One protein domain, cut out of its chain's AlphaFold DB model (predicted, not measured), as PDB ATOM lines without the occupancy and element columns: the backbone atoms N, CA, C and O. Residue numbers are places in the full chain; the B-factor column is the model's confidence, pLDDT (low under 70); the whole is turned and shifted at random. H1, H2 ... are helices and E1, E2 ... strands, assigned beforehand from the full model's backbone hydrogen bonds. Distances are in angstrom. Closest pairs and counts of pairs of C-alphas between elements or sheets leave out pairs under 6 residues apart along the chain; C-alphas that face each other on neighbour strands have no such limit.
ATOM      1  N   ARG A   3      26.323  12.578 -45.635       93.06
ATOM      2  CA  ARG A   3      25.681  11.513 -46.443       93.06
ATOM      3  C   ARG A   3      25.676  11.764 -47.956       93.06
ATOM      4  O   ARG A   3      25.846  10.828 -48.726       93.06
ATOM      5  N   LYS A   4      25.517  13.018 -48.397       92.69
ATOM      6  CA  LYS A   4      25.554  13.382 -49.829       92.69
ATOM      7  C   LYS A   4      26.947  13.209 -50.446       92.69
ATOM      8  O   LYS A   4      27.047  13.095 -51.658       92.69
ATOM      9  N   HIS A   5      27.982  13.178 -49.611       93.44
ATOM     10  CA  HIS A   5      29.388  13.077 -49.992       93.44
ATOM     11  C   HIS A   5      29.975  11.688 -49.682       93.44
ATOM     12  O   HIS A   5      31.192  11.533 -49.620       93.44
ATOM     13  N   GLY A   6      29.121  10.676 -49.477       94.38
ATOM     14  CA  GLY A   6      29.548   9.295 -49.228       94.38
ATOM     15  C   GLY A   6      30.047   9.027 -47.807       94.38
ATOM     16  O   GLY A   6      30.789   8.073 -47.603       94.38
ATOM     17  N   LEU A   7      29.672   9.862 -46.832       96.81
ATOM     18  CA  LEU A   7      30.014   9.655 -45.422       96.81
ATOM     19  C   LEU A   7      28.815   9.120 -44.638       96.81
ATOM     20  O   LEU A   7      27.684   9.587 -44.800       96.81
ATOM     21  N   TYR A   8      29.074   8.202 -43.715       96.50
ATOM     22  CA  TYR A   8      28.107   7.814 -42.698       96.50
ATOM     23  C   TYR A   8      28.026   8.909 -41.624       96.50
ATOM     24  O   TYR A   8      29.022   9.552 -41.308       96.50
ATOM     25  N   THR A   9      26.844   9.168 -41.065       95.12
ATOM     26  CA  THR A   9      26.650  10.224 -40.054       95.12
ATOM     27  C   THR A   9      25.994   9.626 -38.828       95.12
ATOM     28  O   THR A   9      24.951   8.980 -38.964       95.12
ATOM     29  N   LYS A  10      26.588   9.886 -37.663       93.38
ATOM     30  CA  LYS A  10      26.011   9.571 -36.361       93.38
ATOM     31  C   LYS A  10      25.951  10.841 -35.522       93.38
ATOM     32  O   LYS A  10      26.937  11.576 -35.461       93.38
ATOM     33  N   ASP A  11      24.801  11.037 -34.905       91.94
ATOM     34  CA  ASP A  11      24.563  12.071 -33.906       91.94
ATOM     35  C   ASP A  11      24.845  11.453 -32.529       91.94
ATOM     36  O   ASP A  11      24.628  10.249 -32.354       91.94
ATOM     37  N   GLU A  12      25.367  12.247 -31.596       88.31
ATOM     38  CA  GLU A  12      25.756  11.837 -30.240       88.31
ATOM     39  C   GLU A  12      26.610  10.557 -30.232       88.31
ATOM     40  O   GLU A  12      26.155   9.424 -30.019       88.31
ATOM     41  N   TRP A  13      27.905  10.723 -30.497       90.12
ATOM     42  CA  TRP A  13      28.851   9.618 -30.536       90.12
ATOM     43  C   TRP A  13      29.855   9.678 -29.395       90.12
ATOM     44  O   TRP A  13      30.535  10.677 -29.184       90.12
ATOM     45  N   ARG A  14      30.000   8.549 -28.704       86.00
ATOM     46  CA  ARG A  14      31.030   8.349 -27.687       86.00
ATOM     47  C   ARG A  14      32.198   7.585 -28.306       86.00
ATOM     48  O   ARG A  14      31.968   6.462 -28.774       86.00
ATOM     49  N   PRO A  15      33.417   8.155 -28.351       78.31
ATOM     50  CA  PRO A  15      34.563   7.449 -28.876       78.31
ATOM     51  C   PRO A  15      34.849   6.198 -28.045       78.31
ATOM     52  O   PRO A  15      34.849   6.255 -26.815       78.31
ATOM     53  N   PRO A  16      35.114   5.061 -28.701       71.00
ATOM     54  CA  PRO A  16      35.593   3.869 -28.021       71.00
ATOM     55  C   PRO A  16      36.974   4.132 -27.401       71.00
ATOM     56  O   PRO A  16      37.829   4.797 -27.992       71.00
ATOM     57  N   SER A  17      37.233   3.544 -26.235       66.31
ATOM     58  CA  SER A  17      38.597   3.410 -25.728       66.31
ATOM     59  C   SER A  17      39.175   2.086 -26.221       66.31
ATOM     60  O   SER A  17      38.732   1.027 -25.787       66.31
ATOM     61  N   PHE A  18      40.154   2.122 -27.132       59.59
ATOM     62  CA  PHE A  18      40.783   0.903 -27.676       59.59
ATOM     63  C   PHE A  18      41.976   0.430 -26.840       59.59
ATOM     64  O   PHE A  18      42.852  -0.275 -27.333       59.59
ATOM     65  N   SER A  19      42.083   0.859 -25.584       54.28
ATOM     66  CA  SER A  19      43.274   0.596 -24.786       54.28
ATOM     67  C   SER A  19      43.494  -0.917 -24.613       54.28
ATOM     68  O   SER A  19      42.647  -1.655 -24.111       54.28
ATOM     69  N   GLY A  20      44.682  -1.384 -25.010       49.19
ATOM     70  CA  GLY A  20      45.158  -2.732 -24.714       49.19
ATOM     71  C   GLY A  20      45.581  -2.930 -23.254       49.19
ATOM     72  O   GLY A  20      45.899  -4.067 -22.896       49.19
ATOM     73  N   GLY A  21      45.598  -1.860 -22.445       47.59
ATOM     74  CA  GLY A  21      46.294  -1.806 -21.159       47.59
ATOM     75  C   GLY A  21      45.435  -1.600 -19.918       47.59
ATOM     76  O   GLY A  21      45.627  -2.323 -18.946       47.59
ATOM     77  N   VAL A  22      44.523  -0.628 -19.929       53.03
ATOM     78  CA  VAL A  22      43.662  -0.277 -18.786       53.03
ATOM     79  C   VAL A  22      42.252   0.012 -19.289       53.03
ATOM     80  O   VAL A  22      42.078   0.818 -20.208       53.03
ATOM     81  N   GLN A  23      41.263  -0.686 -18.730       57.19
ATOM     82  CA  GLN A  23      39.855  -0.353 -18.932       57.19
ATOM     83  C   GLN A  23      39.485   0.786 -17.974       57.19
ATOM     84  O   GLN A  23      39.884   0.710 -16.811       57.19
ATOM     85  N   PRO A  24      38.785   1.831 -18.446       56.50
ATOM     86  CA  PRO A  24      38.275   2.881 -17.567       56.50
ATOM     87  C   PRO A  24      37.291   2.295 -16.543       56.50
ATOM     88  O   PRO A  24      36.583   1.332 -16.853       56.50
ATOM     89  N   GLU A  25      37.259   2.852 -15.330       60.78
ATOM     90  CA  GLU A  25      36.242   2.509 -14.325       60.78
ATOM     91  C   GLU A  25      34.838   2.952 -14.798       60.78
ATOM     92  O   GLU A  25      34.712   3.878 -15.600       60.78
ATOM     93  N   GLU A  26      33.766   2.295 -14.324       55.38
ATOM     94  CA  GLU A  26      32.386   2.536 -14.805       55.38
ATOM     95  C   GLU A  26      31.895   3.987 -14.612       55.38
ATOM     96  O   GLU A  26      31.034   4.442 -15.365       55.38
ATOM     97  N   ASP A  27      32.479   4.728 -13.663       58.56
ATOM     98  CA  ASP A  27      32.111   6.109 -13.320       58.56
ATOM     99  C   ASP A  27      32.991   7.181 -14.003       58.56
ATOM    100  O   ASP A  27      32.866   8.377 -13.716       58.56
ATOM    101  N   GLU A  28      33.899   6.798 -14.907       66.88
ATOM    102  CA  GLU A  28      34.766   7.756 -15.596       66.88
ATOM    103  C   GLU A  28      34.035   8.531 -16.707       66.88
ATOM    104  O   GLU A  28      33.228   8.001 -17.478       66.88
ATOM    105  N   TYR A  29      34.357   9.826 -16.824       68.06
ATOM    106  CA  TYR A  29      33.828  10.677 -17.887       68.06
ATOM    107  C   TYR A  29      34.168  10.093 -19.263       68.06
ATOM    108  O   TYR A  29      35.334   9.967 -19.638       68.06
ATOM    109  N   THR A  30      33.132   9.789 -20.042       72.38
ATOM    110  CA  THR A  30      33.274   9.387 -21.440       72.38
ATOM    111  C   THR A  30      33.017  10.604 -22.326       72.38
ATOM    112  O   THR A  30      31.922  11.167 -22.235       72.38
ATOM    113  N   PRO A  31      33.963  10.997 -23.201       79.81
ATOM    114  CA  PRO A  31      33.722  12.045 -24.183       79.81
ATOM    115  C   PRO A  31      32.441  11.766 -24.972       79.81
ATOM    116  O   PRO A  31      32.142  10.621 -25.315       79.81
ATOM    117  N   SER A  32      31.679  12.806 -25.268       86.31
ATOM    118  CA  SER A  32      30.496  12.728 -26.119       86.31
ATOM    119  C   SER A  32      30.636  13.809 -27.162       86.31
ATOM    120  O   SER A  32      30.928  14.933 -26.789       86.31
ATOM    121  N   ILE A  33      30.471  13.435 -28.426       93.50
ATOM    122  CA  ILE A  33      30.621  14.320 -29.575       93.50
ATOM    123  C   ILE A  33      29.258  14.490 -30.219       93.50
ATOM    124  O   ILE A  33      28.627  13.482 -30.563       93.50
ATOM    125  N   ASP A  34      28.824  15.728 -30.425       94.56
ATOM    126  CA  ASP A  34      27.492  16.029 -30.955       94.56
ATOM    127  C   ASP A  34      27.222  15.362 -32.305       94.56
ATOM    128  O   ASP A  34      26.153  14.793 -32.535       94.56
ATOM    129  N   MET A  35      28.194  15.400 -33.218       95.31
ATOM    130  CA  MET A  35      28.057  14.762 -34.524       95.31
ATOM    131  C   MET A  35      29.408  14.310 -35.068       95.31
ATOM    132  O   MET A  35      30.403  15.028 -35.024       95.31
ATOM    133  N   VAL A  36      29.428  13.129 -35.686       96.25
ATOM    134  CA  VAL A  36      30.615  12.624 -36.382       96.25
ATOM    135  C   VAL A  36      30.242  12.106 -37.766       96.25
ATOM    136  O   VAL A  36      29.241  11.407 -37.966       96.25
ATOM    137  N   TRP A  37      31.066  12.457 -38.750       97.44
ATOM    138  CA  TRP A  37      31.043  11.856 -40.075       97.44
ATOM    139  C   TRP A  37      32.129  10.797 -40.184       97.44
ATOM    140  O   TRP A  37      33.304  11.073 -39.946       97.44
ATOM    141  N   PHE A  38      31.726   9.602 -40.598       97.62
ATOM    142  CA  PHE A  38      32.580   8.433 -40.719       97.62
ATOM    143  C   PHE A  38      32.739   8.009 -42.172       97.62
ATOM    144  O   PHE A  38      31.838   8.185 -42.997       97.62
ATOM    145  N   ILE A  39      33.866   7.369 -42.448       97.69
ATOM    146  CA  ILE A  39      34.029   6.493 -43.601       97.69
ATOM    147  C   ILE A  39      33.600   5.095 -43.160       97.69
ATOM    148  O   ILE A  39      34.091   4.583 -42.152       97.69
ATOM    149  N   ASP A  40      32.672   4.493 -43.901       97.44
ATOM    150  CA  ASP A  40      32.275   3.103 -43.698       97.44
ATOM    151  C   ASP A  40      33.258   2.185 -44.438       97.44
ATOM    152  O   ASP A  40      33.359   2.219 -45.667       97.44
ATOM    153  N   LEU A  41      33.999   1.364 -43.692       97.75
ATOM    154  CA  LEU A  41      34.960   0.425 -44.266       97.75
ATOM    155  C   LEU A  41      34.297  -0.652 -45.129       97.75
ATOM    156  O   LEU A  41      34.937  -1.153 -46.052       97.75
ATOM    157  N   VAL A  42      33.034  -1.002 -44.871       97.25
ATOM    158  CA  VAL A  42      32.300  -1.947 -45.726       97.25
ATOM    159  C   VAL A  42      32.085  -1.342 -47.106       97.25
ATOM    160  O   VAL A  42      32.309  -2.026 -48.104       97.25
ATOM    161  N   ASP A  43      31.718  -0.063 -47.169       95.81
ATOM    162  CA  ASP A  43      31.514   0.644 -48.433       95.81
ATOM    163  C   ASP A  43      32.849   0.905 -49.147       95.81
ATOM    164  O   ASP A  43      32.941   0.776 -50.367       95.81
ATOM    165  N   ALA A  44      33.906   1.230 -48.393       95.75
ATOM    166  CA  ALA A  44      35.220   1.545 -48.952       95.75
ATOM    167  C   ALA A  44      35.987   0.311 -49.466       95.75
ATOM    168  O   ALA A  44      36.695   0.395 -50.472       95.75
ATOM    169  N   LEU A  45      35.882  -0.833 -48.780       96.19
ATOM    170  CA  LEU A  45      36.668  -2.039 -49.083       96.19
ATOM    171  C   LEU A  45      35.843  -3.147 -49.749       96.19
ATOM    172  O   LEU A  45      36.404  -4.009 -50.432       96.19
ATOM    173  N   GLY A  46      34.524  -3.134 -49.562       96.75
ATOM    174  CA  GLY A  46      33.633  -4.253 -49.845       96.75
ATOM    175  C   GLY A  46      33.537  -5.220 -48.662       96.75
ATOM    176  O   GLY A  46      34.519  -5.477 -47.959       96.75
ATOM    177  N   LYS A  47      32.344  -5.797 -48.462       97.12
ATOM    178  CA  LYS A  47      32.013  -6.652 -47.309       97.12
ATOM    179  C   LYS A  47      33.017  -7.784 -47.077       97.12
ATOM    180  O   LYS A  47      33.506  -7.924 -45.964       97.12
ATOM    181  N   ASP A  48      33.378  -8.535 -48.117       97.56
ATOM    182  CA  ASP A  48      34.284  -9.686 -47.981       97.56
ATOM    183  C   ASP A  48      35.684  -9.279 -47.501       97.56
ATOM    184  O   ASP A  48      36.302  -9.970 -46.689       97.56
ATOM    185  N   LYS A  49      36.198  -8.143 -47.990       97.44
ATOM    186  CA  LYS A  49      37.512  -7.630 -47.586       97.44
ATOM    187  C   LYS A  49      37.463  -7.027 -46.188       97.44
ATOM    188  O   LYS A  49      38.391  -7.245 -45.419       97.44
ATOM    189  N   PHE A  50      36.377  -6.336 -45.841       98.19
ATOM    190  CA  PHE A  50      36.156  -5.855 -44.479       98.19
ATOM    191  C   PHE A  50      36.053  -7.006 -43.470       98.19
ATOM    192  O   PHE A  50      36.663  -6.944 -42.409       98.19
ATOM    193  N   ASP A  51      35.338  -8.082 -43.802       98.06
ATOM    194  CA  ASP A  51      35.216  -9.248 -42.926       98.06
ATOM    195  C   ASP A  51      36.584  -9.906 -42.685       98.06
ATOM    196  O   ASP A  51      36.908 -10.243 -41.548       98.06
ATOM    197  N   ARG A  52      37.430 -10.007 -43.721       97.31
ATOM    198  CA  ARG A  52      38.824 -10.467 -43.581       97.31
ATOM    199  C   ARG A  52      39.681  -9.514 -42.748       97.31
ATOM    200  O   ARG A  52      40.398  -9.973 -41.867       97.31
ATOM    201  N   LEU A  53      39.585  -8.208 -42.997       97.69
ATOM    202  CA  LEU A  53      40.273  -7.178 -42.214       97.69
ATOM    203  C   LEU A  53      39.912  -7.290 -40.728       97.69
ATOM    204  O   LEU A  53      40.792  -7.228 -39.877       97.69
ATOM    205  N   TYR A  54      38.628  -7.482 -40.418       97.81
ATOM    206  CA  TYR A  54      38.166  -7.654 -39.047       97.81
ATOM    207  C   TYR A  54      38.753  -8.903 -38.389       97.81
ATOM    208  O   TYR A  54      39.144  -8.820 -37.233       97.81
ATOM    209  N   LEU A  55      38.848 -10.034 -39.097       97.06
ATOM    210  CA  LEU A  55      39.457 -11.248 -38.540       97.06
ATOM    211  C   LEU A  55      40.920 -11.011 -38.145       97.06
ATOM    212  O   LEU A  55      41.278 -11.289 -37.006       97.06
ATOM    213  N   VAL A  56      41.708 -10.407 -39.040       96.19
ATOM    214  CA  VAL A  56      43.116 -10.051 -38.784       96.19
ATOM    215  C   VAL A  56      43.233  -9.120 -37.573       96.19
ATOM    216  O   VAL A  56      43.972  -9.385 -36.631       96.19
ATOM    217  N   VAL A  57      42.456  -8.032 -37.547       95.75
ATOM    218  CA  VAL A  57      42.494  -7.068 -36.434       95.75
ATOM    219  C   VAL A  57      42.011  -7.702 -35.132       95.75
ATOM    220  O   VAL A  57      42.571  -7.431 -34.073       95.75
ATOM    221  N   SER A  58      40.977  -8.540 -35.182       95.31
ATOM    222  CA  SER A  58      40.459  -9.244 -34.011       95.31
ATOM    223  C   SER A  58      41.510 -10.185 -33.432       95.31
ATOM    224  O   SER A  58      41.639 -10.248 -32.215       95.31
ATOM    225  N   GLU A  59      42.275 -10.884 -34.267       95.12
ATOM    226  CA  GLU A  59      43.387 -11.724 -33.825       95.12
ATOM    227  C   GLU A  59      44.494 -10.880 -33.181       95.12
ATOM    228  O   GLU A  59      44.849 -11.094 -32.025       95.12
ATOM    229  N   TRP A  60      44.966  -9.838 -33.869       94.62
ATOM    230  CA  TRP A  60      46.074  -8.999 -33.392       94.62
ATOM    231  C   TRP A  60      45.748  -8.176 -32.139       94.62
ATOM    232  O   TRP A  60      46.650  -7.663 -31.474       94.62
ATOM    233  N   THR A  61      44.463  -8.003 -31.827       91.88
ATOM    234  CA  THR A  61      43.998  -7.213 -30.679       91.88
ATOM    235  C   THR A  61      43.377  -8.059 -29.575       91.88
ATOM    236  O   THR A  61      42.831  -7.488 -28.631       91.88
ATOM    237  N   ASP A  62      43.456  -9.392 -29.653       90.81
ATOM    238  CA  ASP A  62      42.803 -10.307 -28.708       90.81
ATOM    239  C   ASP A  62      41.281 -10.028 -28.583       90.81
ATOM    240  O   ASP A  62      40.702 -10.067 -27.498       90.81
ATOM    241  N   GLY A  63      40.629  -9.650 -29.690       90.19
ATOM    242  CA  GLY A  63      39.199  -9.327 -29.765       90.19
ATOM    243  C   GLY A  63      38.788  -8.007 -29.101       90.19
ATOM    244  O   GLY A  63      37.595  -7.747 -28.948       90.19
ATOM    245  N   LYS A  64      39.741  -7.153 -28.702       89.12
ATOM    246  CA  LYS A  64      39.458  -5.899 -27.977       89.12
ATOM    247  C   LYS A  64      38.759  -4.830 -28.814       89.12
ATOM    248  O   LYS A  64      38.202  -3.897 -28.239       89.12
ATOM    249  N   ILE A  65      38.799  -4.928 -30.143       89.88
ATOM    250  CA  ILE A  65      38.128  -3.983 -31.040       89.88
ATOM    251  C   ILE A  65      36.867  -4.638 -31.614       89.88
ATOM    252  O   ILE A  65      36.981  -5.515 -32.473       89.88
ATOM    253  N   PRO A  66      35.660  -4.206 -31.202       91.19
ATOM    254  CA  PRO A  66      34.421  -4.718 -31.774       91.19
ATOM    255  C   PRO A  66      34.313  -4.430 -33.274       91.19
ATOM    256  O   PRO A  66      34.757  -3.386 -33.758       91.19
ATOM    257  N   LYS A  67      33.638  -5.322 -34.006       94.38
ATOM    258  CA  LYS A  67      33.454  -5.207 -35.462       94.38
ATOM    259  C   LYS A  67      32.816  -3.886 -35.888       94.38
ATOM    260  O   LYS A  67      33.314  -3.233 -36.804       94.38
ATOM    261  N   ASP A  68      31.750  -3.475 -35.205       91.31
ATOM    262  CA  ASP A  68      31.056  -2.217 -35.498       91.31
ATOM    263  C   ASP A  68      31.937  -0.998 -35.217       91.31
ATOM    264  O   ASP A  68      31.878  -0.006 -35.939       91.31
ATOM    265  N   THR A  69      32.803  -1.087 -34.209       89.69
ATOM    266  CA  THR A  69      33.764  -0.035 -33.888       89.69
ATOM    267  C   THR A  69      34.835   0.098 -34.969       89.69
ATOM    268  O   THR A  69      35.178   1.211 -35.365       89.69
ATOM    269  N   LEU A  70      35.356  -1.026 -35.475       94.12
ATOM    270  CA  LEU A  70      36.332  -1.015 -36.564       94.12
ATOM    271  C   LEU A  70      35.723  -0.478 -37.866       94.12
ATOM    272  O   LEU A  70      36.402   0.219 -38.614       94.12
ATOM    273  N   ARG A  71      34.450  -0.795 -38.134       95.94
ATOM    274  CA  ARG A  71      33.750  -0.444 -39.377       95.94
ATOM    275  C   ARG A  71      33.739   1.052 -39.675       95.94
ATOM    276  O   ARG A  71      33.830   1.427 -40.841       95.94
ATOM    277  N   PHE A  72      33.585   1.891 -38.658       95.31
ATOM    278  CA  PHE A  72      33.367   3.322 -38.838       95.31
ATOM    279  C   PHE A  72      34.608   4.113 -38.435       95.31
ATOM    280  O   PHE A  72      34.892   4.291 -37.252       95.31
ATOM    281  N   VAL A  73      35.331   4.627 -39.432       95.56
ATOM    282  CA  VAL A  73      36.543   5.429 -39.216       95.56
ATOM    283  C   VAL A  73      36.170   6.913 -39.212       95.56
ATOM    284  O   VAL A  73      35.632   7.396 -40.213       95.56
ATOM    285  N   PRO A  74      36.405   7.654 -38.116       95.19
ATOM    286  CA  PRO A  74      35.986   9.044 -38.005       95.19
ATOM    287  C   PRO A  74      36.791   9.929 -38.960       95.19
ATOM    288  O   PRO A  74      38.020   9.929 -38.960       95.19
ATOM    289  N   TYR A  75      36.083  10.707 -39.777       96.75
ATOM    290  CA  TYR A  75      36.677  11.654 -40.718       96.75
ATOM    291  C   TYR A  75      36.542  13.094 -40.224       96.75
ATOM    292  O   TYR A  75      37.539  13.810 -40.162       96.75
ATOM    293  N   VAL A  76      35.335  13.502 -39.817       96.56
ATOM    294  CA  VAL A  76      35.073  14.844 -39.275       96.56
ATOM    295  C   VAL A  76      34.273  14.734 -37.983       96.56
ATOM    296  O   VAL A  76      33.225  14.092 -37.983       96.56
ATOM    297  N   ALA A  77      34.749  15.361 -36.912       96.81
ATOM    298  CA  ALA A  77      34.033  15.505 -35.645       96.81
ATOM    299  C   ALA A  77      33.518  16.940 -35.485       96.81
ATOM    300  O   ALA A  77      34.197  17.887 -35.891       96.81
ATOM    301  N   PHE A  78      32.325  17.076 -34.912       96.31
ATOM    302  CA  PHE A  78      31.651  18.345 -34.684       96.31
ATOM    303  C   PHE A  78      31.164  18.437 -33.245       96.31
ATOM    304  O   PHE A  78      30.542  17.491 -32.765       96.31
ATOM    305  N   GLU A  79      31.370  19.604 -32.650       96.00
ATOM    306  CA  GLU A  79      30.756  20.043 -31.395       96.00
ATOM    307  C   GLU A  79      30.033  21.369 -31.663       96.00
ATOM    308  O   GLU A  79      30.486  22.180 -32.485       96.00
ATOM    309  N   VAL A  80      28.852  21.558 -31.072       93.44
ATOM    310  CA  VAL A  80      27.928  22.649 -31.409       93.44
ATOM    311  C   VAL A  80      27.466  23.391 -30.156       93.44
ATOM    312  O   VAL A  80      26.349  23.238 -29.659       93.44
ATOM    313  N   GLU A  81      28.288  24.339 -29.719       91.38
ATOM    314  CA  GLU A  81      28.024  25.168 -28.550       91.38
ATOM    315  C   GLU A  81      27.275  26.469 -28.893       91.38
ATOM    316  O   GLU A  81      27.838  27.542 -29.149       91.38
ATOM    317  N   VAL A  82      25.940  26.386 -28.895       82.62
ATOM    318  CA  VAL A  82      25.050  27.502 -29.282       82.62
ATOM    319  C   VAL A  82      24.290  28.166 -28.134       82.62
ATOM    320  O   VAL A  82      23.654  29.201 -28.360       82.62
ATOM    321  N   SER A  83      24.306  27.582 -26.935       79.94
ATOM    322  CA  SER A  83      23.492  28.043 -25.802       79.94
ATOM    323  C   SER A  83      24.280  28.931 -24.833       79.94
ATOM    324  O   SER A  83      23.838  30.045 -24.562       79.94
ATOM    325  N   ASP A  84      25.448  28.474 -24.380       81.62
ATOM    326  CA  ASP A  84      26.324  29.202 -23.454       81.62
ATOM    327  C   ASP A  84      27.805  28.790 -23.620       81.62
ATOM    328  O   ASP A  84      28.390  28.155 -22.738       81.62
ATOM    329  N   PRO A  85      28.446  29.098 -24.765       86.25
ATOM    330  CA  PRO A  85      29.836  28.726 -24.979       86.25
ATOM    331  C   PRO A  85      30.757  29.501 -24.027       86.25
ATOM    332  O   PRO A  85      30.887  30.728 -24.082       86.25
ATOM    333  N   THR A  86      31.479  28.772 -23.178       89.00
ATOM    334  CA  THR A  86      32.482  29.316 -22.258       89.00
ATOM    335  C   THR A  86      33.886  28.888 -22.675       89.00
ATOM    336  O   THR A  86      34.083  28.001 -23.498       89.00
ATOM    337  N   SER A  87      34.924  29.500 -22.096       91.00
ATOM    338  CA  SER A  87      36.293  29.046 -22.384       91.00
ATOM    339  C   SER A  87      36.563  27.611 -21.944       91.00
ATOM    340  O   SER A  87      37.465  26.990 -22.490       91.00
ATOM    341  N   LYS A  88      35.823  27.119 -20.945       90.38
ATOM    342  CA  LYS A  88      35.993  25.763 -20.426       90.38
ATOM    343  C   LYS A  88      35.317  24.736 -21.323       90.38
ATOM    344  O   LYS A  88      35.940  23.713 -21.568       90.38
ATOM    345  N   THR A  89      34.107  25.030 -21.808       90.81
ATOM    346  CA  THR A  89      33.366  24.136 -22.714       90.81
ATOM    347  C   THR A  89      34.151  23.973 -24.008       90.81
ATOM    348  O   THR A  89      34.757  22.930 -24.193       90.81
ATOM    349  N   VAL A  90      34.402  25.072 -24.729       93.50
ATOM    350  CA  VAL A  90      35.148  25.066 -26.003       93.50
ATOM    351  C   VAL A  90      36.510  24.365 -25.896       93.50
ATOM    352  O   VAL A  90      36.963  23.684 -26.812       93.50
ATOM    353  N   TYR A  91      37.225  24.543 -24.779       93.25
ATOM    354  CA  TYR A  91      38.503  23.857 -24.574       93.25
ATOM    355  C   TYR A  91      38.332  22.344 -24.358       93.25
ATOM    356  O   TYR A  91      39.128  21.565 -24.886       93.25
ATOM    357  N   SER A  92      37.319  21.941 -23.586       91.50
ATOM    358  CA  SER A  92      36.946  20.541 -23.370       91.50
ATOM    359  C   SER A  92      36.523  19.871 -24.677       91.50
ATOM    360  O   SER A  92      36.991  18.775 -24.971       91.50
ATOM    361  N   ASP A  93      35.739  20.565 -25.495       94.56
ATOM    362  CA  ASP A  93      35.214  20.082 -26.774       94.56
ATOM    363  C   ASP A  93      36.355  19.744 -27.738       94.56
ATOM    364  O   ASP A  93      36.418  18.650 -28.303       94.56
ATOM    365  N   PHE A  94      37.381  20.600 -27.818       94.56
ATOM    366  CA  PHE A  94      38.594  20.267 -28.570       94.56
ATOM    367  C   PHE A  94      39.320  19.024 -28.043       94.56
ATOM    368  O   PHE A  94      39.816  18.233 -28.847       94.56
ATOM    369  N   HIS A  95      39.392  18.817 -26.725       90.31
ATOM    370  CA  HIS A  95      40.037  17.622 -26.160       90.31
ATOM    371  C   HIS A  95      39.235  16.356 -26.470       90.31
ATOM    372  O   HIS A  95      39.811  15.345 -26.883       90.31
ATOM    373  N   ASN A  96      37.909  16.430 -26.348       90.50
ATOM    374  CA  ASN A  96      36.997  15.355 -26.711       90.50
ATOM    375  C   ASN A  96      37.139  15.000 -28.192       90.50
ATOM    376  O   ASN A  96      37.371  13.838 -28.536       90.50
ATOM    377  N   MET A  97      37.110  16.003 -29.072       93.12
ATOM    378  CA  MET A  97      37.303  15.825 -30.509       93.12
ATOM    379  C   MET A  97      38.680  15.244 -30.860       93.12
ATOM    380  O   MET A  97      38.786  14.466 -31.807       93.12
ATOM    381  N   VAL A  98      39.746  15.545 -30.110       89.00
ATOM    382  CA  VAL A  98      41.060  14.894 -30.292       89.00
ATOM    383  C   VAL A  98      41.004  13.409 -29.955       89.00
ATOM    384  O   VAL A  98      41.538  12.599 -30.716       89.00
ATOM    385  N   ALA A  99      40.313  13.030 -28.877       84.94
ATOM    386  CA  ALA A  99      40.172  11.630 -28.480       84.94
ATOM    387  C   ALA A  99      39.461  10.774 -29.548       84.94
ATOM    388  O   ALA A  99      39.715   9.573 -29.644       84.94
ATOM    389  N   THR A 100      38.637  11.390 -30.405       86.88
ATOM    390  CA  THR A 100      37.991  10.707 -31.542       86.88
ATOM    391  C   THR A 100      38.967  10.230 -32.610       86.88
ATOM    392  O   THR A 100      38.642   9.309 -33.355       86.88
ATOM    393  N   ARG A 101      40.142  10.867 -32.725       88.06
ATOM    394  CA  ARG A 101      41.080  10.716 -33.853       88.06
ATOM    395  C   ARG A 101      40.490  11.052 -35.229       88.06
ATOM    396  O   ARG A 101      41.061  10.655 -36.243       88.06
ATOM    397  N   ALA A 102      39.390  11.805 -35.284       92.50
ATOM    398  CA  ALA A 102      38.875  12.348 -36.534       92.50
ATOM    399  C   ALA A 102      39.951  13.183 -37.239       92.50
ATOM    400  O   ALA A 102      40.703  13.918 -36.593       92.50
ATOM    401  N   ALA A 103      40.015  13.100 -38.567       92.62
ATOM    402  CA  ALA A 103      40.984  13.865 -39.348       92.62
ATOM    403  C   ALA A 103      40.774  15.378 -39.203       92.62
ATOM    404  O   ALA A 103      41.745  16.120 -39.111       92.62
ATOM    405  N   ILE A 104      39.514  15.811 -39.142       95.25
ATOM    406  CA  ILE A 104      39.116  17.214 -39.029       95.25
ATOM    407  C   ILE A 104      38.198  17.395 -37.820       95.25
ATOM    408  O   ILE A 104      37.324  16.564 -37.570       95.25
ATOM    409  N   LYS A 105      38.381  18.488 -37.076       96.50
ATOM    410  CA  LYS A 105      37.626  18.786 -35.851       96.50
ATOM    411  C   LYS A 105      37.027  20.179 -35.970       96.50
ATOM    412  O   LYS A 105      37.751  21.127 -36.274       96.50
ATOM    413  N   ILE A 106      35.716  20.296 -35.806       96.69
ATOM    414  CA  ILE A 106      34.980  21.534 -36.055       96.69
ATOM    415  C   ILE A 106      34.159  21.887 -34.824       96.69
ATOM    416  O   ILE A 106      33.172  21.238 -34.511       96.69
ATOM    417  N   GLU A 107      34.551  22.975 -34.187       96.75
ATOM    418  CA  GLU A 107      33.823  23.609 -33.102       96.75
ATOM    419  C   GLU A 107      32.888  24.675 -33.685       96.75
ATOM    420  O   GLU A 107      33.342  25.592 -34.379       96.75
ATOM    421  N   VAL A 108      31.585  24.580 -33.433       95.56
ATOM    422  CA  VAL A 108      30.598  25.563 -33.894       95.56
ATOM    423  C   VAL A 108      30.087  26.367 -32.709       95.56
ATOM    424  O   VAL A 108      29.239  25.895 -31.965       95.56
ATOM    425  N   ILE A 109      30.518  27.625 -32.590       95.50
ATOM    426  CA  ILE A 109      30.106  28.495 -31.480       95.50
ATOM    427  C   ILE A 109      29.123  29.582 -31.900       95.50
ATOM    428  O   ILE A 109      29.312  30.276 -32.907       95.50
ATOM    429  N   ARG A 110      28.105  29.827 -31.072       93.44
ATOM    430  CA  ARG A 110      27.340  31.080 -31.144       93.44
ATOM    431  C   ARG A 110      28.092  32.189 -30.412       93.44
ATOM    432  O   ARG A 110      28.447  32.042 -29.251       93.44
ATOM    433  N   GLU A 111      28.290  33.332 -31.061       89.06
ATOM    434  CA  GLU A 111      28.871  34.487 -30.373       89.06
ATOM    435  C   GLU A 111      27.877  35.055 -29.350       89.06
ATOM    436  O   GLU A 111      26.782  35.489 -29.716       89.06
ATOM    437  N   VAL A 112      28.254  35.045 -28.070       86.06
ATOM    438  CA  VAL A 112      27.474  35.588 -26.951       86.06
ATOM    439  C   VAL A 112      28.407  36.204 -25.912       86.06
ATOM    440  O   VAL A 112      29.425  35.618 -25.548       86.06
ATOM    441  N   SER A 113      28.048  37.386 -25.402       82.50
ATOM    442  CA  SER A 113      28.805  38.106 -24.365       82.50
ATOM    443  C   SER A 113      30.322  38.119 -24.635       82.50
ATOM    444  O   SER A 113      30.774  38.686 -25.631       82.50
ATOM    445  N   ASP A 114      31.113  37.475 -23.769       81.81
ATOM    446  CA  ASP A 114      32.573  37.462 -23.850       81.81
ATOM    447  C   ASP A 114      33.129  36.338 -24.733       81.81
ATOM    448  O   ASP A 114      34.355  36.227 -24.878       81.81
ATOM    449  N   MET A 115      32.272  35.477 -25.287       91.94
ATOM    450  CA  MET A 115      32.650  34.440 -26.234       91.94
ATOM    451  C   MET A 115      32.339  34.879 -27.663       91.94
ATOM    452  O   MET A 115      31.198  35.108 -28.047       91.94
ATOM    453  N   ASN A 116      33.391  34.979 -28.465       91.44
ATOM    454  CA  ASN A 116      33.331  35.321 -29.880       91.44
ATOM    455  C   ASN A 116      34.371  34.509 -30.647       91.44
ATOM    456  O   ASN A 116      35.269  33.912 -30.037       91.44
ATOM    457  N   LEU A 117      34.303  34.548 -31.980       92.38
ATOM    458  CA  LEU A 117      35.202  33.806 -32.858       92.38
ATOM    459  C   LEU A 117      36.674  34.039 -32.502       92.38
ATOM    460  O   LEU A 117      37.437  33.091 -32.371       92.38
ATOM    461  N   LYS A 118      37.085  35.285 -32.228       93.69
ATOM    462  CA  LYS A 118      38.483  35.588 -31.867       93.69
ATOM    463  C   LYS A 118      38.918  34.916 -30.565       93.69
ATOM    464  O   LYS A 118      40.082  34.539 -30.440       93.69
ATOM    465  N   ARG A 119      38.037  34.822 -29.566       94.31
ATOM    466  CA  ARG A 119      38.344  34.152 -28.296       94.31
ATOM    467  C   ARG A 119      38.410  32.640 -28.473       94.31
ATOM    468  O   ARG A 119      39.386  32.052 -28.014       94.31
ATOM    469  N   ALA A 120      37.437  32.043 -29.154       95.31
ATOM    470  CA  ALA A 120      37.442  30.615 -29.458       95.31
ATOM    471  C   ALA A 120      38.669  30.220 -30.292       95.31
ATOM    472  O   ALA A 120      39.339  29.244 -29.976       95.31
ATOM    473  N   GLU A 121      39.076  31.049 -31.254       95.31
ATOM    474  CA  GLU A 121      40.301  30.838 -32.028       95.31
ATOM    475  C   GLU A 121      41.570  30.861 -31.159       95.31
ATOM    476  O   GLU A 121      42.503  30.090 -31.387       95.31
ATOM    477  N   ARG A 122      41.636  31.703 -30.117       95.56
ATOM    478  CA  ARG A 122      42.750  31.651 -29.149       95.56
ATOM    479  C   ARG A 122      42.757  30.341 -28.361       95.56
ATOM    480  O   ARG A 122      43.827  29.770 -28.186       95.56
ATOM    481  N   ILE A 123      41.589  29.864 -27.933       95.94
ATOM    482  CA  ILE A 123      41.445  28.581 -27.226       95.94
ATOM    483  C   ILE A 123      41.885  27.430 -28.132       95.94
ATOM    484  O   ILE A 123      42.707  26.617 -27.722       95.94
ATOM    485  N   ARG A 124      41.425  27.425 -29.388       95.44
ATOM    486  CA  ARG A 124      41.831  26.478 -30.429       95.44
ATOM    487  C   ARG A 124      43.347  26.457 -30.615       95.44
ATOM    488  O   ARG A 124      43.929  25.383 -30.649       95.44
ATOM    489  N   ASN A 125      44.016  27.613 -30.670       94.06
ATOM    490  CA  ASN A 125      45.486  27.664 -30.751       94.06
ATOM    491  C   ASN A 125      46.169  27.029 -29.524       94.06
ATOM    492  O   ASN A 125      47.178  26.339 -29.671       94.06
ATOM    493  N   SER A 126      45.637  27.248 -28.317       93.81
ATOM    494  CA  SER A 126      46.148  26.604 -27.100       93.81
ATOM    495  C   SER A 126      45.925  25.090 -27.112       93.81
ATOM    496  O   SER A 126      46.850  24.345 -26.792       93.81
ATOM    497  N   ALA A 127      44.737  24.633 -27.518       92.56
ATOM    498  CA  ALA A 127      44.415  23.215 -27.647       92.56
ATOM    499  C   ALA A 127      45.294  22.534 -28.705       92.56
ATOM    500  O   ALA A 127      45.885  21.496 -28.421       92.56
ATOM    501  N   ALA A 128      45.476  23.157 -29.871       90.25
ATOM    502  CA  ALA A 128      46.351  22.659 -30.927       90.25
ATOM    503  C   ALA A 128      47.797  22.491 -30.447       90.25
ATOM    504  O   ALA A 128      48.432  21.481 -30.739       90.25
ATOM    505  N   TRP A 129      48.310  23.430 -29.646       87.31
ATOM    506  CA  TRP A 129      49.647  23.310 -29.061       87.31
ATOM    507  C   TRP A 129      49.750  22.171 -28.032       87.31
ATOM    508  O   TRP A 129      50.717  21.411 -28.069       87.31
ATOM    509  N   LEU A 130      48.761  22.033 -27.141       86.81
ATOM    510  CA  LEU A 130      48.764  21.038 -26.057       86.81
ATOM    511  C   LEU A 130      48.494  19.614 -26.550       86.81
ATOM    512  O   LEU A 130      49.221  18.687 -26.200       86.81
ATOM    513  N   CYS A 131      47.471  19.445 -27.384       85.12
ATOM    514  CA  CYS A 131      47.105  18.163 -27.982       85.12
ATOM    515  C   CYS A 131      48.041  17.803 -29.139       85.12
ATOM    516  O   CYS A 131      48.281  16.631 -29.435       85.12
ATOM    517  N   GLY A 132      48.607  18.818 -29.795       83.06
ATOM    518  CA  GLY A 132      49.458  18.638 -30.953       83.06
ATOM    519  C   GLY A 132      48.689  18.284 -32.233       83.06
ATOM    520  O   GLY A 132      49.205  17.573 -33.097       83.06
ATOM    521  N   ASP A 133      47.464  18.766 -32.356       87.56
ATOM    522  CA  ASP A 133      46.617  18.541 -33.520       87.56
ATOM    523  C   ASP A 133      46.195  19.901 -34.084       87.56
ATOM    524  O   ASP A 133      45.597  20.715 -33.388       87.56
ATOM    525  N   GLU A 134      46.605  20.188 -35.318       89.50
ATOM    526  CA  GLU A 134      46.449  21.511 -35.940       89.50
ATOM    527  C   GLU A 134      45.153  21.622 -36.753       89.50
ATOM    528  O   GLU A 134      44.703  22.732 -37.036       89.50
ATOM    529  N   ASP A 135      44.522  20.495 -37.100       93.06
ATOM    530  CA  ASP A 135      43.364  20.448 -38.001       93.06
ATOM    531  C   ASP A 135      42.044  20.592 -37.218       93.06
ATOM    532  O   ASP A 135      41.079  19.834 -37.373       93.06
ATOM    533  N   MET A 136      42.044  21.602 -36.344       95.12
ATOM    534  CA  MET A 136      40.934  22.060 -35.515       95.12
ATOM    535  C   MET A 136      40.448  23.422 -36.002       95.12
ATOM    536  O   MET A 136      41.244  24.350 -36.164       95.12
ATOM    537  N   PHE A 137      39.142  23.583 -36.176       96.19
ATOM    538  CA  PHE A 137      38.564  24.799 -36.740       96.19
ATOM    539  C   PHE A 137      37.394  25.295 -35.907       96.19
ATOM    540  O   PHE A 137      36.620  24.495 -35.395       96.19
ATOM    541  N   VAL A 138      37.261  26.618 -35.802       96.06
ATOM    542  CA  VAL A 138      36.104  27.260 -35.178       96.06
ATOM    543  C   VAL A 138      35.245  27.882 -36.269       96.06
ATOM    544  O   VAL A 138      35.738  28.648 -37.097       96.06
ATOM    545  N   LEU A 139      33.953  27.583 -36.258       95.00
ATOM    546  CA  LEU A 139      32.963  28.178 -37.146       95.00
ATOM    547  C   LEU A 139      31.855  28.850 -36.333       95.00
ATOM    548  O   LEU A 139      31.584  28.491 -35.191       95.00
ATOM    549  N   THR A 140      31.173  29.810 -36.949       94.31
ATOM    550  CA  THR A 140      29.902  30.329 -36.427       94.31
ATOM    551  C   THR A 140      28.721  29.632 -37.112       94.31
ATOM    552  O   THR A 140      28.877  29.127 -38.230       94.31
ATOM    553  N   PRO A 141      27.508  29.654 -36.527       93.12
ATOM    554  CA  PRO A 141      26.302  29.140 -37.174       93.12
ATOM    555  C   PRO A 141      26.075  29.706 -38.581       93.12
ATOM    556  O   PRO A 141      25.711  28.967 -39.489       93.12
ATOM    557  N   TYR A 142      26.377  30.992 -38.797       92.56
ATOM    558  CA  TYR A 142      26.294  31.616 -40.121       92.56
ATOM    559  C   TYR A 142      27.251  30.966 -41.132       92.56
ATOM    560  O   TYR A 142      26.863  30.672 -42.263       92.56
ATOM    561  N   MET A 143      28.499  30.707 -40.726       93.81
ATOM    562  CA  MET A 143      29.476  30.030 -41.584       93.81
ATOM    563  C   MET A 143      29.031  28.599 -41.898       93.81
ATOM    564  O   MET A 143      29.171  28.157 -43.038       93.81
ATOM    565  N   LEU A 144      28.467  27.891 -40.914       90.12
ATOM    566  CA  LEU A 144      27.921  26.549 -41.110       90.12
ATOM    567  C   LEU A 144      26.748  26.558 -42.100       90.12
ATOM    568  O   LEU A 144      26.739  25.767 -43.041       90.12
ATOM    569  N   GLU A 145      25.790  27.475 -41.947       91.19
ATOM    570  CA  GLU A 145      24.674  27.634 -42.885       91.19
ATOM    571  C   GLU A 145      25.135  27.917 -44.314       91.19
ATOM    572  O   GLU A 145      24.552  27.407 -45.274       91.19
ATOM    573  N   ASP A 146      26.169  28.742 -44.462       91.62
ATOM    574  CA  ASP A 146      26.775  29.022 -45.754       91.62
ATOM    575  C   ASP A 146      27.383  27.739 -46.344       91.62
ATOM    576  O   ASP A 146      27.055  27.400 -47.480       91.62
ATOM    577  N   ILE A 147      28.141  26.946 -45.566       89.12
ATOM    578  CA  ILE A 147      28.671  25.633 -46.002       89.12
ATOM    579  C   ILE A 147      27.552  24.712 -46.486       89.12
ATOM    580  O   ILE A 147      27.680  24.114 -47.552       89.12
ATOM    581  N   LEU A 148      26.433  24.635 -45.762       87.19
ATOM    582  CA  LEU A 148      25.301  23.779 -46.131       87.19
ATOM    583  C   LEU A 148      24.684  24.133 -47.497       87.19
ATOM    584  O   LEU A 148      24.033  23.285 -48.113       87.19
ATOM    585  N   LYS A 149      24.882  25.368 -47.973       88.00
ATOM    586  CA  LYS A 149      24.394  25.877 -49.266       88.00
ATOM    587  C   LYS A 149      25.470  25.839 -50.360       88.00
ATOM    588  O   LYS A 149      25.167  26.135 -51.520       88.00
ATOM    589  N   MET A 150      26.719  25.508 -50.027       84.19
ATOM    590  CA  MET A 150      27.821  25.518 -50.987       84.19
ATOM    591  C   MET A 150      27.723  24.377 -51.999       84.19
ATOM    592  O   MET A 150      27.251  23.279 -51.716       84.19
TER     593      MET A 150
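What this domain is: This is residues 3 to 150 of the 307 residues of an uncharacterized protein of Candidatus Bathyarchaeota archaeon (UniProt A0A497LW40). A strongly twisted sheet of five strands has two helices, H4 and H5, covering one face over E3, E4 and E5, while H1, H2 and H3 form a small helical lobe where the chain passes from E2 to E3. Residues 21 to 29 of the long E1 to E2 link stick out, as do residues 145 to 150 at the far end of H6. The printed part has 148 residues with six named helices and five named strands, in the order E1 E2 H1 H2 H3 E3 H4 E4 H5 E5 H6. The mixed sheet runs E1 E2 E3 E4 E5, and the class is mixed, helices and strands. The whole is compact, with a radius of gyration of the C-alphas of 17.1 A and spans of 52 by 39 by 25 A.

How they stand to each other: E1, residues 8 to 13, and E2, residues 33 to 40, form an antiparallel hairpin, with N 10 and O 36 at 3.1 A. E3, residues 72 to 81, bends by 68 degrees at residue 75 and is antiparallel to E2, with N 37 and O 76 at 2.8 A. E4, residues 104 to 109, is parallel to E3, with N 79 and O 106 at 3.1 A. E5, residues 136 to 139, is parallel to E4, with N 107 and O 137 at 2.8 A. H4, residues 87 to 99, lies over E3 and E4 at a height over the sheet of 9.0 A; its closest C-alphas to E3 are Met 97 and Ala 77, 6.1 A. H5, residues 117 to 131, lies over E5 on the same face, at a height of 8.5 A; Glu 121 and Val 138 have the closest C-alphas, 6.4 A. H4 and H5 touch at a steep tilt of 43 degrees, the same way, closest at the C-alphas of Tyr 91 and Ile 123, 6.2 A. E3, H4, E4 and E4, H5, E5 are strand-helix-strand units, parallel neighbour strands joined through a helix, with right-handed crossovers. H3, residues 67 to 71, only grazes the sheet. H2, residues 47 to 60, only just touches H3, with 3 pairs of C-alphas within 8 A, the closest Tyr 54 and Lys 67, 6.4 A. H1, residues 41 to 45, and H2 touch only at the corner, and only just, with 3 pairs, the closest C-alphas being Val 42 and Phe 50, 5.6 A. H6, residues 141 to 149, only grazes the sheet, with residues 141 to 144. In H1 to H6 every O i to N i+4 pair is within hydrogen-bond range.

Where its parts are: E1 begins at C-alpha 8 (28.107, 7.814, -42.698) and H6 ends at C-alpha 149 (24.394, 25.877, -49.266). From first to last C-alpha, E3 is 24.7 A long, H5 20.3 A, H2 19.9 A, H4 18.9 A and E2 18.1 A.

The domain as a whole: The C-alphas farthest apart, Asp 48 and Ser 113, are 53.6 A apart. The printed part has no cut. E1 to E2 is the long link, and its residues 17 to 29 have pLDDT under 70.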